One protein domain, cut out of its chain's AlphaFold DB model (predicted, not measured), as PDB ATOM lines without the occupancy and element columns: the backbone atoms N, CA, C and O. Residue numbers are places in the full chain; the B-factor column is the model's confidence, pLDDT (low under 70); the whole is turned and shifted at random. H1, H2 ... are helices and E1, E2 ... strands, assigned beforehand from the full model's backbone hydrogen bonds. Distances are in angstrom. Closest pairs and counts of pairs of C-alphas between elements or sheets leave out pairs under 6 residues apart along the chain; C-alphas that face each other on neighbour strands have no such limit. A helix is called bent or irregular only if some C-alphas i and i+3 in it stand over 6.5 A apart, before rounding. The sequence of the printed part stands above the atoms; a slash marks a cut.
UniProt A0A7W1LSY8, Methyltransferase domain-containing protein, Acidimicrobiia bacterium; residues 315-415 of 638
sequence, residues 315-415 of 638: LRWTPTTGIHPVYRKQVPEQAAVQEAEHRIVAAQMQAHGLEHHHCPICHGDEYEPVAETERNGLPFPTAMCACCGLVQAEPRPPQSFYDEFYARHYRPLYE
ATOM      1  N   LEU A 315     212.589 146.068 179.886       96.00
ATOM      2  CA  LEU A 315     213.217 144.907 179.257       96.00
ATOM      3  C   LEU A 315     212.447 144.453 178.014       96.00
ATOM      4  O   LEU A 315     212.831 143.464 177.394       96.00
ATOM      5  N   ARG A 316     211.362 145.145 177.647       96.56
ATOM      6  CA  ARG A 316     210.631 144.896 176.404       96.56
ATOM      7  C   ARG A 316     211.304 145.599 175.243       96.56
ATOM      8  O   ARG A 316     211.848 146.696 175.385       96.56
ATOM      9  N   TRP A 317     211.221 144.986 174.074       95.94
ATOM     10  CA  TRP A 317     211.767 145.578 172.867       95.94
ATOM     11  C   TRP A 317     210.702 146.376 172.117       95.94
ATOM     12  O   TRP A 317     209.546 145.973 171.990       95.94
ATOM     13  N   THR A 318     211.111 147.520 171.579       93.50
ATOM     14  CA  THR A 318     210.323 148.348 170.671       93.50
ATOM     15  C   THR A 318     211.225 148.835 169.536       93.50
ATOM     16  O   THR A 318     212.434 148.944 169.734       93.50
ATOM     17  N   PRO A 319     210.679 149.251 168.380       90.00
ATOM     18  CA  PRO A 319     211.483 149.863 167.314       90.00
ATOM     19  C   PRO A 319     212.227 151.147 167.725       90.00
ATOM     20  O   PRO A 319     213.080 151.626 166.986       90.00
ATOM     21  N   THR A 320     211.873 151.732 168.875       89.75
ATOM     22  CA  THR A 320     212.529 152.908 169.464       89.75
ATOM     23  C   THR A 320     213.512 152.561 170.582       89.75
ATOM     24  O   THR A 320     214.148 153.466 171.122       89.75
ATOM     25  N   THR A 321     213.628 151.284 170.953       91.88
ATOM     26  CA  THR A 321     214.629 150.826 171.917       91.88
ATOM     27  C   THR A 321     216.011 151.061 171.315       91.88
ATOM     28  O   THR A 321     216.264 150.719 170.164       91.88
ATOM     29  N   GLY A 322     216.888 151.711 172.075       92.31
ATOM     30  CA  GLY A 322     218.239 152.039 171.636       92.31
ATOM     31  C   GLY A 322     219.290 151.535 172.613       92.31
ATOM     32  O   GLY A 322     218.967 150.983 173.664       92.31
ATOM     33  N   ILE A 323     220.554 151.781 172.272       95.62
ATOM     34  CA  ILE A 323     221.703 151.397 173.097       95.62
ATOM     35  C   ILE A 323     221.572 151.988 174.504       95.62
ATOM     36  O   ILE A 323     221.379 153.198 174.676       95.62
ATOM     37  N   HIS A 324     221.733 151.124 175.503       95.50
ATOM     38  CA  HIS A 324     221.692 151.462 176.913       95.50
ATOM     39  C   HIS A 324     222.695 152.589 177.230       95.50
ATOM     40  O   HIS A 324     223.873 152.474 176.874       95.50
ATOM     41  N   PRO A 325     222.286 153.668 177.930       92.38
ATOM     42  CA  PRO A 325     223.102 154.877 178.075       92.38
ATOM     43  C   PRO A 325     224.496 154.651 178.671       92.38
ATOM     44  O   PRO A 325     225.453 155.293 178.245       92.38
ATOM     45  N   VAL A 326     224.623 153.718 179.621       92.62
ATOM     46  CA  VAL A 326     225.903 153.380 180.271       92.62
ATOM     47  C   VAL A 326     226.902 152.756 179.285       92.62
ATOM     48  O   VAL A 326     228.105 152.961 179.420       92.62
ATOM     49  N   TYR A 327     226.413 152.023 178.278       93.31
ATOM     50  CA  TYR A 327     227.243 151.290 177.312       93.31
ATOM     51  C   TYR A 327     227.406 152.020 175.977       93.31
ATOM     52  O   TYR A 327     228.164 151.566 175.112       93.31
ATOM     53  N   ARG A 328     226.750 153.174 175.817       93.75
ATOM     54  CA  ARG A 328     226.994 154.067 174.690       93.75
ATOM     55  C   ARG A 328     228.411 154.634 174.776       93.75
ATOM     56  O   ARG A 328     228.834 155.146 175.819       93.75
ATOM     57  N   LYS A 329     229.148 154.573 173.666       93.19
ATOM     58  CA  LYS A 329     230.493 155.158 173.588       93.19
ATOM     59  C   LYS A 329     230.447 156.667 173.820       93.19
ATOM     60  O   LYS A 329     229.576 157.367 173.317       93.19
ATOM     61  N   GLN A 330     231.409 157.156 174.599       91.69
ATOM     62  CA  GLN A 330     231.495 158.569 174.980       91.69
ATOM     63  C   GLN A 330     232.273 159.398 173.950       91.69
ATOM     64  O   GLN A 330     232.035 160.595 173.807       91.69
ATOM     65  N   VAL A 331     233.198 158.771 173.215       92.38
ATOM     66  CA  VAL A 331     233.916 159.418 172.110       92.38
ATOM     67  C   VAL A 331     232.973 159.501 170.902       92.38
ATOM     68  O   VAL A 331     232.491 158.454 170.466       92.38
ATOM     69  N   PRO A 332     232.717 160.695 170.332       92.62
ATOM     70  CA  PRO A 332     231.719 160.868 169.272       92.62
ATOM     71  C   PRO A 332     231.927 159.973 168.046       92.62
ATOM     72  O   PRO A 332     230.967 159.409 167.530       92.62
ATOM     73  N   GLU A 333     233.174 159.800 167.603       91.56
ATOM     74  CA  GLU A 333     233.508 158.945 166.455       91.56
ATOM     75  C   GLU A 333     233.187 157.470 166.739       91.56
ATOM     76  O   GLU A 333     232.532 156.810 165.937       91.56
ATOM     77  N   GLN A 334     233.551 156.976 167.926       91.94
ATOM     78  CA  GLN A 334     233.242 155.610 168.360       91.94
ATOM     79  C   GLN A 334     231.735 155.392 168.544       91.94
ATOM     80  O   GLN A 334     231.224 154.320 168.236       91.94
ATOM     81  N   ALA A 335     231.012 156.404 169.032       92.31
ATOM     82  CA  ALA A 335     229.559 156.356 169.176       92.31
ATOM     83  C   ALA A 335     228.858 156.288 167.815       92.31
ATOM     84  O   ALA A 335     227.900 155.536 167.654       92.31
ATOM     85  N   ALA A 336     229.357 157.034 166.826       93.75
ATOM     86  CA  ALA A 336     228.845 156.987 165.462       93.75
ATOM     87  C   ALA A 336     229.067 155.612 164.814       93.75
ATOM     88  O   ALA A 336     228.156 155.105 164.159       93.75
ATOM     89  N   VAL A 337     230.235 154.994 165.037       94.81
ATOM     90  CA  VAL A 337     230.511 153.608 164.620       94.81
ATOM     91  C   VAL A 337     229.541 152.648 165.304       94.81
ATOM     92  O   VAL A 337     228.835 151.915 164.621       94.81
ATOM     93  N   GLN A 338     229.422 152.710 166.631       94.94
ATOM     94  CA  GLN A 338     228.530 151.837 167.396       94.94
ATOM     95  C   GLN A 338     227.069 151.924 166.916       94.94
ATOM     96  O   GLN A 338     226.416 150.899 166.749       94.94
ATOM     97  N   GLU A 339     226.555 153.128 166.658       94.00
ATOM     98  CA  GLU A 339     225.180 153.339 166.184       94.00
ATOM     99  C   GLU A 339     224.978 152.898 164.720       94.00
ATOM    100  O   GLU A 339     223.895 152.456 164.325       94.00
ATOM    101  N   ALA A 340     226.005 153.024 163.875       94.81
ATOM    102  CA  ALA A 340     225.969 152.467 162.525       94.81
ATOM    103  C   ALA A 340     225.896 150.933 162.571       94.81
ATOM    104  O   ALA A 340     225.048 150.341 161.906       94.81
ATOM    105  N   GLU A 341     226.717 150.315 163.415       95.56
ATOM    106  CA  GLU A 341     226.798 148.863 163.577       95.56
ATOM    107  C   GLU A 341     225.549 148.290 164.234       95.56
ATOM    108  O   GLU A 341     225.021 147.292 163.761       95.56
ATOM    109  N   HIS A 342     224.993 148.969 165.240       94.75
ATOM    110  CA  HIS A 342     223.696 148.623 165.821       94.75
ATOM    111  C   HIS A 342     222.614 148.484 164.736       94.75
ATOM    112  O   HIS A 342     221.903 147.482 164.695       94.75
ATOM    113  N   ARG A 343     222.530 149.441 163.799       94.44
ATOM    114  CA  ARG A 343     221.557 149.387 162.692       94.44
ATOM    115  C   ARG A 343     221.829 148.248 161.710       94.44
ATOM    116  O   ARG A 343     220.875 147.639 161.228       94.44
ATOM    117  N   ILE A 344     223.097 147.970 161.407       95.56
ATOM    118  CA  ILE A 344     223.492 146.861 160.524       95.56
ATOM    119  C   ILE A 344     223.104 145.525 161.161       95.56
ATOM    120  O   ILE A 344     222.403 144.730 160.535       95.56
ATOM    121  N   VAL A 345     223.484 145.321 162.423       95.56
ATOM    122  CA  VAL A 345     223.212 144.091 163.172       95.56
ATOM    123  C   VAL A 345     221.708 143.885 163.357       95.56
ATOM    124  O   VAL A 345     221.220 142.784 163.118       95.56
ATOM    125  N   ALA A 346     220.943 144.931 163.686       93.62
ATOM    126  CA  ALA A 346     219.485 144.843 163.784       93.62
ATOM    127  C   ALA A 346     218.839 144.385 162.462       93.62
ATOM    128  O   ALA A 346     217.963 143.518 162.460       93.62
ATOM    129  N   ALA A 347     219.296 144.931 161.329       93.00
ATOM    130  CA  ALA A 347     218.810 144.537 160.010       93.00
ATOM    131  C   ALA A 347     219.203 143.093 159.652       93.00
ATOM    132  O   ALA A 347     218.380 142.358 159.105       93.00
ATOM    133  N   GLN A 348     220.425 142.666 159.988       93.50
ATOM    134  CA  GLN A 348     220.876 141.283 159.805       93.50
ATOM    135  C   GLN A 348     220.052 140.310 160.651       93.50
ATOM    136  O   GLN A 348     219.554 139.326 160.114       93.50
ATOM    137  N   MET A 349     219.825 140.598 161.934       92.06
ATOM    138  CA  MET A 349     218.975 139.762 162.793       92.06
ATOM    139  C   MET A 349     217.571 139.604 162.209       92.06
ATOM    140  O   MET A 349     217.046 138.495 162.147       92.06
ATOM    141  N   GLN A 350     216.977 140.697 161.722       89.69
ATOM    142  CA  GLN A 350     215.670 140.642 161.072       89.69
ATOM    143  C   GLN A 350     215.692 139.791 159.792       89.69
ATOM    144  O   GLN A 350     214.726 139.083 159.518       89.69
ATOM    145  N   ALA A 351     216.771 139.860 159.010       92.62
ATOM    146  CA  ALA A 351     216.919 139.101 157.771       92.62
ATOM    147  C   ALA A 351     217.143 137.599 158.010       92.62
ATOM    148  O   ALA A 351     216.584 136.782 157.278       92.62
ATOM    149  N   HIS A 352     217.939 137.238 159.021       92.69
ATOM    150  CA  HIS A 352     218.200 135.846 159.395       92.69
ATOM    151  C   HIS A 352     217.019 135.204 160.136       92.69
ATOM    152  O   HIS A 352     216.784 134.008 159.982       92.69
ATOM    153  N   GLY A 353     216.262 135.988 160.906       92.88
ATOM    154  CA  GLY A 353     215.231 135.477 161.800       92.88
ATOM    155  C   GLY A 353     215.809 134.870 163.083       92.88
ATOM    156  O   GLY A 353     217.014 134.913 163.329       92.88
ATOM    157  N   LEU A 354     214.919 134.330 163.916       94.69
ATOM    158  CA  LEU A 354     215.264 133.656 165.168       94.69
ATOM    159  C   LEU A 354     214.836 132.186 165.097       94.69
ATOM    160  O   LEU A 354     213.781 131.867 164.545       94.69
ATOM    161  N   GLU A 355     215.642 131.316 165.690       95.25
ATOM    162  CA  GLU A 355     215.436 129.877 165.796       95.25
ATOM    163  C   GLU A 355     215.248 129.483 167.267       95.25
ATOM    164  O   GLU A 355     215.821 130.088 168.176       95.25
ATOM    165  N   HIS A 356     214.399 128.482 167.501       96.00
ATOM    166  CA  HIS A 356     214.167 127.911 168.826       96.00
ATOM    167  C   HIS A 356     215.185 126.805 169.100       96.00
ATOM    168  O   HIS A 356     215.422 125.963 168.230       96.00
ATOM    169  N   HIS A 357     215.727 126.765 170.316       94.19
ATOM    170  CA  HIS A 357     216.691 125.748 170.727       94.19
ATOM    171  C   HIS A 357     216.243 125.021 171.999       94.19
ATOM    172  O   HIS A 357     215.635 125.591 172.908       94.19
ATOM    173  N   HIS A 358     216.587 123.736 172.081       96.12
ATOM    174  CA  HIS A 358     216.444 122.944 173.300       96.12
ATOM    175  C   HIS A 358     217.415 123.452 174.379       96.12
ATOM    176  O   HIS A 358     218.515 123.913 174.072       96.12
ATOM    177  N   CYS A 359     217.045 123.339 175.655       97.56
ATOM    178  CA  CYS A 359     217.948 123.701 176.748       97.56
ATOM    179  C   CYS A 359     219.111 122.692 176.820       97.56
ATOM    180  O   CYS A 359     218.831 121.505 176.982       97.56
ATOM    181  N   PRO A 360     220.391 123.107 176.813       97.44
ATOM    182  CA  PRO A 360     221.530 122.178 176.797       97.44
ATOM    183  C   PRO A 360     221.715 121.389 178.105       97.44
ATOM    184  O   PRO A 360     222.509 120.462 178.171       97.44
ATOM    185  N   ILE A 361     221.011 121.762 179.181       97.19
ATOM    186  CA  ILE A 361     221.111 121.068 180.475       97.19
ATOM    187  C   ILE A 361     220.065 119.961 180.617       97.19
ATOM    188  O   ILE A 361     220.349 118.921 181.195       97.19
ATOM    189  N   CYS A 362     218.829 120.206 180.177       95.44
ATOM    190  CA  CYS A 362     217.703 119.295 180.429       95.44
ATOM    191  C   CYS A 362     216.958 118.860 179.163       95.44
ATOM    192  O   CYS A 362     216.002 118.090 179.256       95.44
ATOM    193  N   HIS A 363     217.348 119.398 178.005       96.31
ATOM    194  CA  HIS A 363     216.723 119.203 176.695       96.31
ATOM    195  C   HIS A 363     215.221 119.535 176.653       96.31
ATOM    196  O   HIS A 363     214.467 118.987 175.852       96.31
ATOM    197  N   GLY A 364     214.768 120.415 177.552       94.19
ATOM    198  CA  GLY A 364     213.402 120.930 177.582       94.19
ATOM    199  C   GLY A 364     213.183 122.106 176.626       94.19
ATOM    200  O   GLY A 364     214.125 122.824 176.305       94.19
ATOM    201  N   ASP A 365     211.911 122.319 176.268       95.56
ATOM    202  CA  ASP A 365     211.437 123.330 175.296       95.56
ATOM    203  C   ASP A 365     210.509 124.384 175.899       95.56
ATOM    204  O   ASP A 365     209.862 125.166 175.202       95.56
ATOM    205  N   GLU A 366     210.381 124.370 177.222       95.19
ATOM    206  CA  GLU A 366     209.522 125.293 177.942       95.19
ATOM    207  C   GLU A 366     210.369 126.370 178.613       95.19
ATOM    208  O   GLU A 366     211.269 126.075 179.404       95.19
ATOM    209  N   TYR A 367     210.037 127.626 178.315       96.19
ATOM    210  CA  TYR A 367     210.786 128.794 178.754       96.19
ATOM    211  C   TYR A 367     209.876 129.874 179.337       96.19
ATOM    212  O   TYR A 367     208.745 130.088 178.888       96.19
ATOM    213  N   GLU A 368     210.399 130.575 180.338       95.75
ATOM    214  CA  GLU A 368     209.806 131.759 180.949       95.75
ATOM    215  C   GLU A 368     210.551 133.002 180.460       95.75
ATOM    216  O   GLU A 368     211.773 133.070 180.613       95.75
ATOM    217  N   PRO A 369     209.862 133.995 179.876       96.75
ATOM    218  CA  PRO A 369     210.540 135.142 179.292       96.75
ATOM    219  C   PRO A 369     211.174 136.017 180.385       96.75
ATOM    220  O   PRO A 369     210.590 136.235 181.453       96.75
ATOM    221  N   VAL A 370     212.379 136.516 180.109       97.19
ATOM    222  CA  VAL A 370     213.162 137.376 181.010       97.19
ATOM    223  C   VAL A 370     213.286 138.782 180.430       97.19
ATOM    224  O   VAL A 370     212.984 139.752 181.125       97.19
ATOM    225  N   ALA A 371     213.682 138.884 179.164       97.69
ATOM    226  CA  ALA A 371     213.821 140.132 178.424       97.69
ATOM    227  C   ALA A 371     213.533 139.897 176.935       97.69
ATOM    228  O   ALA A 371     213.650 138.780 176.439       97.69
ATOM    229  N   GLU A 372     213.160 140.950 176.221       97.25
ATOM    230  CA  GLU A 372     212.980 140.955 174.762       97.25
ATOM    231  C   GLU A 372     214.081 141.769 174.056       97.25
ATOM    232  O   GLU A 372     214.167 141.755 172.829       97.25
ATOM    233  N   THR A 373     214.903 142.494 174.823       96.94
ATOM    234  CA  THR A 373     216.017 143.320 174.346       96.94
ATOM    235  C   THR A 373     217.261 143.110 175.202       96.94
ATOM    236  O   THR A 373     217.178 142.726 176.368       96.94
ATOM    237  N   GLU A 374     218.412 143.460 174.637       96.19
ATOM    238  CA  GLU A 374     219.704 143.501 175.324       96.19
ATOM    239  C   GLU A 374     220.287 144.926 175.359       96.19
ATOM    240  O   GLU A 374     219.656 145.878 174.885       96.19
ATOM    241  N   ARG A 375     221.476 145.100 175.951       96.31
ATOM    242  CA  ARG A 375     222.065 146.421 176.222       96.31
ATOM    243  C   ARG A 375     222.331 147.292 174.992       96.31
ATOM    244  O   ARG A 375     222.491 148.498 175.156       96.31
ATOM    245  N   ASN A 376     222.459 146.732 173.792       95.69
ATOM    246  CA  ASN A 376     222.621 147.515 172.567       95.69
ATOM    247  C   ASN A 376     221.270 147.884 171.930       95.69
ATOM    248  O   ASN A 376     221.266 148.605 170.940       95.69
ATOM    249  N   GLY A 377     220.140 147.477 172.519       95.19
ATOM    250  CA  GLY A 377     218.793 147.791 172.039       95.19
ATOM    251  C   GLY A 377     218.287 146.872 170.924       95.19
ATOM    252  O   GLY A 377     217.270 147.172 170.291       95.19
ATOM    253  N   LEU A 378     218.981 145.759 170.670       95.62
ATOM    254  CA  LEU A 378     218.608 144.795 169.638       95.62
ATOM    255  C   LEU A 378     217.427 143.916 170.096       95.62
ATOM    256  O   LEU A 378     217.321 143.630 171.291       95.62
ATOM    257  N   PRO A 379     216.562 143.445 169.170       94.25
ATOM    258  CA  PRO A 379     215.469 142.513 169.467       94.25
ATOM    259  C   PRO A 379     216.022 141.111 169.758       94.25
ATOM    260  O   PRO A 379     215.950 140.210 168.921       94.25
ATOM    261  N   PHE A 380     216.630 140.951 170.929       95.38
ATOM    262  CA  PHE A 380     217.320 139.745 171.367       95.38
ATOM    263  C   PHE A 380     216.622 139.173 172.608       95.38
ATOM    264  O   PHE A 380     216.865 139.652 173.720       95.38
ATOM    265  N   PRO A 381     215.719 138.192 172.436       96.50
ATOM    266  CA  PRO A 381     214.992 137.600 173.549       96.50
ATOM    267  C   PRO A 381     215.893 136.759 174.454       96.50
ATOM    268  O   PRO A 381     216.625 135.881 173.999       96.50
ATOM    269  N   THR A 382     215.762 136.975 175.756       98.12
ATOM    270  CA  THR A 382     216.362 136.144 176.801       98.12
ATOM    271  C   THR A 382     215.246 135.472 177.587       98.12
ATOM    272  O   THR A 382     214.280 136.123 178.007       98.12
ATOM    273  N   ALA A 383     215.384 134.175 177.836       98.12
ATOM    274  CA  ALA A 383     214.420 133.395 178.593       98.12
ATOM    275  C   ALA A 383     215.113 132.426 179.562       98.12
ATOM    276  O   ALA A 383     216.268 132.051 179.392       98.12
ATOM    277  N   MET A 384     214.390 132.024 180.602       98.19
ATOM    278  CA  MET A 384     214.830 131.052 181.597       98.19
ATOM    279  C   MET A 384     214.134 129.716 181.347       98.19
ATOM    280  O   MET A 384     212.910 129.671 181.217       98.19
ATOM    281  N   CYS A 385     214.879 128.615 181.317       97.81
ATOM    282  CA  CYS A 385     214.304 127.281 181.195       97.81
ATOM    283  C   CYS A 385     213.358 126.981 182.372       97.81
ATOM    284  O   CYS A 385     213.759 127.021 183.539       97.81
ATOM    285  N   ALA A 386     212.111 126.607 182.072       94.50
ATOM    286  CA  ALA A 386     211.085 126.291 183.068       94.50
ATOM    287  C   ALA A 386     211.344 124.964 183.814       94.50
ATOM    288  O   ALA A 386     210.700 124.671 184.831       94.50
ATOM    289  N   CYS A 387     212.288 124.155 183.322       93.88
ATOM    290  CA  CYS A 387     212.714 122.909 183.946       93.88
ATOM    291  C   CYS A 387     213.895 123.131 184.904       93.88
ATOM    292  O   CYS A 387     213.720 122.960 186.110       93.88
ATOM    293  N   CYS A 388     215.061 123.541 184.388       87.44
ATOM    294  CA  CYS A 388     216.316 123.559 185.153       87.44
ATOM    295  C   CYS A 388     216.824 124.945 185.576       87.44
ATOM    296  O   CYS A 388     217.784 125.010 186.334       87.44
ATOM    297  N   GLY A 389     216.222 126.040 185.102       92.44
ATOM    298  CA  GLY A 389     216.616 127.392 185.512       92.44
ATOM    299  C   GLY A 389     217.734 128.059 184.716       92.44
ATOM    300  O   GLY A 389     218.031 129.214 185.005       92.44
ATOM    301  N   LEU A 390     218.333 127.402 183.715       98.44
ATOM    302  CA  LEU A 390     219.311 128.060 182.837       98.44
ATOM    303  C   LEU A 390     218.681 129.273 182.146       98.44
ATOM    304  O   LEU A 390     217.632 129.140 181.512       98.44
ATOM    305  N   VAL A 391     219.331 130.429 182.248       98.50
ATOM    306  CA  VAL A 391     218.977 131.635 181.496       98.50
ATOM    307  C   VAL A 391     219.798 131.658 180.209       98.50
ATOM    308  O   VAL A 391     221.000 131.396 180.232       98.50
ATOM    309  N   GLN A 392     219.146 131.901 179.077       98.31
ATOM    310  CA  GLN A 392     219.778 131.849 177.761       98.31
ATOM    311  C   GLN A 392     219.033 132.706 176.735       98.31
ATOM    312  O   GLN A 392     217.875 133.083 176.936       98.31
ATOM    313  N   ALA A 393     219.686 132.965 175.608       97.56
ATOM    314  CA  ALA A 393     219.047 133.517 174.424       97.56
ATOM    315  C   ALA A 393     218.070 132.491 173.832       97.56
ATOM    316  O   ALA A 393     218.489 131.405 173.420       97.56
ATOM    317  N   GLU A 394     216.777 132.815 173.822       96.69
ATOM    318  CA  GLU A 394     215.728 131.908 173.353       96.69
ATOM    319  C   GLU A 394     214.440 132.673 172.981       96.69
ATOM    320  O   GLU A 394     213.784 133.241 173.865       96.69
ATOM    321  N   PRO A 395     214.033 132.662 171.693       96.25
ATOM    322  CA  PRO A 395     214.783 132.152 170.535       96.25
ATOM    323  C   PRO A 395     216.001 133.039 170.202       96.25
ATOM    324  O   PRO A 395     216.066 134.193 170.628       96.25
ATOM    325  N   ARG A 396     216.957 132.529 169.416       94.69
ATOM    326  CA  ARG A 396     218.209 133.237 169.057       94.69
ATOM    327  C   ARG A 396     218.526 133.138 167.556       94.69
ATOM    328  O   ARG A 396     217.966 132.276 166.887       94.69
ATOM    329  N   PRO A 397     219.382 134.007 166.990       94.19
ATOM    330  CA  PRO A 397     219.793 133.894 165.590       94.19
ATOM    331  C   PRO A 397     220.519 132.568 165.275       94.19
ATOM    332  O   PRO A 397     221.143 131.991 166.168       94.19
ATOM    333  N   PRO A 398     220.508 132.107 164.010       93.25
ATOM    334  CA  PRO A 398     221.246 130.915 163.592       93.25
ATOM    335  C   PRO A 398     222.765 131.097 163.718       93.25
ATOM    336  O   PRO A 398     223.279 132.217 163.689       93.25
ATOM    337  N   GLN A 399     223.519 129.993 163.740       90.06
ATOM    338  CA  GLN A 399     224.988 130.033 163.832       90.06
ATOM    339  C   GLN A 399     225.647 130.890 162.739       90.06
ATOM    340  O   GLN A 399     226.618 131.592 163.007       90.06
ATOM    341  N   SER A 400     225.093 130.893 161.523       91.31
ATOM    342  CA  SER A 400     225.606 131.699 160.410       91.31
ATOM    343  C   SER A 400     225.581 133.204 160.689       91.31
ATOM    344  O   SER A 400     226.465 133.920 160.221       91.31
ATOM    345  N   PHE A 401     224.612 133.680 161.478       93.75
ATOM    346  CA  PHE A 401     224.589 135.061 161.948       93.75
ATOM    347  C   PHE A 401     225.752 135.321 162.910       93.75
ATOM    348  O   PHE A 401     226.455 136.314 162.755       93.75
ATOM    349  N   TYR A 402     225.983 134.428 163.878       91.75
ATOM    350  CA  TYR A 402     227.074 134.578 164.843       91.75
ATOM    351  C   TYR A 402     228.449 134.548 164.168       91.75
ATOM    352  O   TYR A 402     229.310 135.352 164.517       91.75
ATOM    353  N   ASP A 403     228.642 133.689 163.166       88.69
ATOM    354  CA  ASP A 403     229.888 133.620 162.397       88.69
ATOM    355  C   ASP A 403     230.207 134.966 161.713       88.69
ATOM    356  O   ASP A 403     231.331 135.463 161.811       88.69
ATOM    357  N   GLU A 404     229.220 135.601 161.067       90.19
ATOM    358  CA  GLU A 404     229.386 136.937 160.477       90.19
ATOM    359  C   GLU A 404     229.541 138.024 161.551       90.19
ATOM    360  O   GLU A 404     230.404 138.902 161.437       90.19
ATOM    361  N   PHE A 405     228.738 137.951 162.612       91.75
ATOM    362  CA  PHE A 405     228.758 138.892 163.722       91.75
ATOM    363  C   PHE A 405     230.141 138.960 164.375       91.75
ATOM    364  O   PHE A 405     230.690 140.055 164.497       91.75
ATOM    365  N   TYR A 406     230.754 137.828 164.723       87.25
ATOM    366  CA  TYR A 406     232.097 137.812 165.309       87.25
ATOM    367  C   TYR A 406     233.177 138.236 164.318       87.25
ATOM    368  O   TYR A 406     234.090 138.965 164.701       87.25
ATOM    369  N   ALA A 407     233.051 137.850 163.046       85.44
ATOM    370  CA  ALA A 407     234.036 138.200 162.029       85.44
ATOM    371  C   ALA A 407     234.063 139.700 161.682       85.44
ATOM    372  O   ALA A 407     235.064 140.176 161.147       85.44
ATOM    373  N   ARG A 408     232.962 140.438 161.897       87.56
ATOM    374  CA  ARG A 408     232.815 141.806 161.358       87.56
ATOM    375  C   ARG A 408     232.229 142.832 162.314       87.56
ATOM    376  O   ARG A 408     232.678 143.972 162.307       87.56
ATOM    377  N   HIS A 409     231.230 142.461 163.109       91.88
ATOM    378  CA  HIS A 409     230.345 143.427 163.770       91.88
ATOM    379  C   HIS A 409     230.538 143.505 165.287       91.88
ATOM    380  O   HIS A 409     230.301 144.559 165.880       91.88
ATOM    381  N   TYR A 410     231.017 142.432 165.922       90.69
ATOM    382  CA  TYR A 410     231.170 142.343 167.374       90.69
ATOM    383  C   TYR A 410     232.008 143.500 167.931       90.69
ATOM    384  O   TYR A 410     231.542 144.256 168.780       90.69
ATOM    385  N   ARG A 411     233.225 143.717 167.425       87.81
ATOM    386  CA  ARG A 411     234.101 144.776 167.955       87.81
ATOM    387  C   ARG A 411     233.667 146.189 167.593       87.81
ATOM    388  O   ARG A 411     233.684 147.035 168.485       87.81
ATOM    389  N   PRO A 412     233.256 146.502 166.355       91.19
ATOM    390  CA  PRO A 412     232.685 147.811 166.063       91.19
ATOM    391  C   PRO A 412     231.498 148.164 166.978       91.19
ATOM    392  O   PRO A 412     231.456 149.271 167.518       91.19
ATOM    393  N   LEU A 413     230.616 147.202 167.274       93.06
ATOM    394  CA  LEU A 413     229.486 147.393 168.188       93.06
ATOM    395  C   LEU A 413     229.910 147.504 169.671       93.06
ATOM    396  O   LEU A 413     229.356 148.309 170.421       93.06
ATOM    397  N   TYR A 414     230.896 146.723 170.122       89.81
ATOM    398  CA  TYR A 414     231.245 146.622 171.550       89.81
ATOM    399  C   TYR A 414     232.390 147.542 171.965       89.81
ATOM    400  O   TYR A 414     232.435 147.999 173.107       89.81
ATOM    401  N   GLU A 415     233.318 147.834 171.063       84.56
ATOM    402  CA  GLU A 415     234.563 148.572 171.303       84.56
ATOM    403  C   GLU A 415     234.632 149.876 170.495       84.56
ATOM    404  O   GLU A 415     235.415 150.752 170.849       84.56
TER     405      GLU A 415
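What this domain is: This is residues 315 to 415 of the 638 residues of the protein "Methyltransferase domain-containing protein" of Acidimicrobiia bacterium (UniProt A0A7W1LSY8). What does the model look like? A small sheet of three strands, E1 to E3, makes one end of an elongated domain, and two helices, H1 and H2, lie side by side toward the other end, away from the sheet. Long stretches with no named element run between and beside these two parts. What is it made of? The printed part has 101 residues, with two named helices and three named strands in the order H1 E1 E2 E3 H2; the sheet's order is E1 - E2 - E3, antiparallel, and the class is mixed, helices and strands, with under half of the residues in named elements. How large is its outline? It is compact, with a radius of gyration of the C-alphas of 14.6 A, and elongated, with spans of 45 by 26 by 21 A.

Where its parts are: Where are the strands? E1 is residues 367 to 371, 11.7 A long, from C-alpha 367 at (210.786, 128.794, 178.754). E2 is residues 382 to 385, 10.1 A, and E3 is residues 391 to 393, 7.3 A. Where are the helices? H1 is residues 332 to 352, 30.1 A long, beginning with C-alpha 332 at (231.719, 160.868, 169.272). H2 is residues 399 to 415, 22.2 A, ending with C-alpha 415 at (234.563, 148.572, 171.303).

How they stand to each other: How do the strands pair? E1, E2 and E3 form a meander, each strand the antiparallel neighbour of the one before, with E1 and E3 as edge strands. In the hairpin E1 and E2, at 152 degrees, N 368 and O 384 are 2.8 A apart, within hydrogen-bond range. In the hairpin E2 and E3, at 134 degrees, N 383 and O 392 are 2.9 A apart, also within range. How do the helices stand? H1 and H2 touch, their closest C-alphas being those of Gln 338 and Leu 413, 4.6 A apart; they run opposite ways at a shallow tilt of 14 degrees. Neither helix is on the sheet. What do the helices' backbones show? Each O i to N i+4 pair is within hydrogen-bond range in H1, and 10 of 13 are in H2. H2 is irregular, with C-alphas 408 and 411 7.3 A apart and a kink of 59 degrees near residue 408.

The domain as a whole: How far does it reach? The two C-alphas farthest apart are those of Pro 332 and Cys 362, at 45.3 A. Which links are long? The link H1 to E1, 14 residues, is long; E1 to E2 is short, and E2 to E3 and E3 to H2 are tight. Is anything missing or uncertain? The printed part has no cut, its mean pLDDT is 93.9, and no printed residue is under 70.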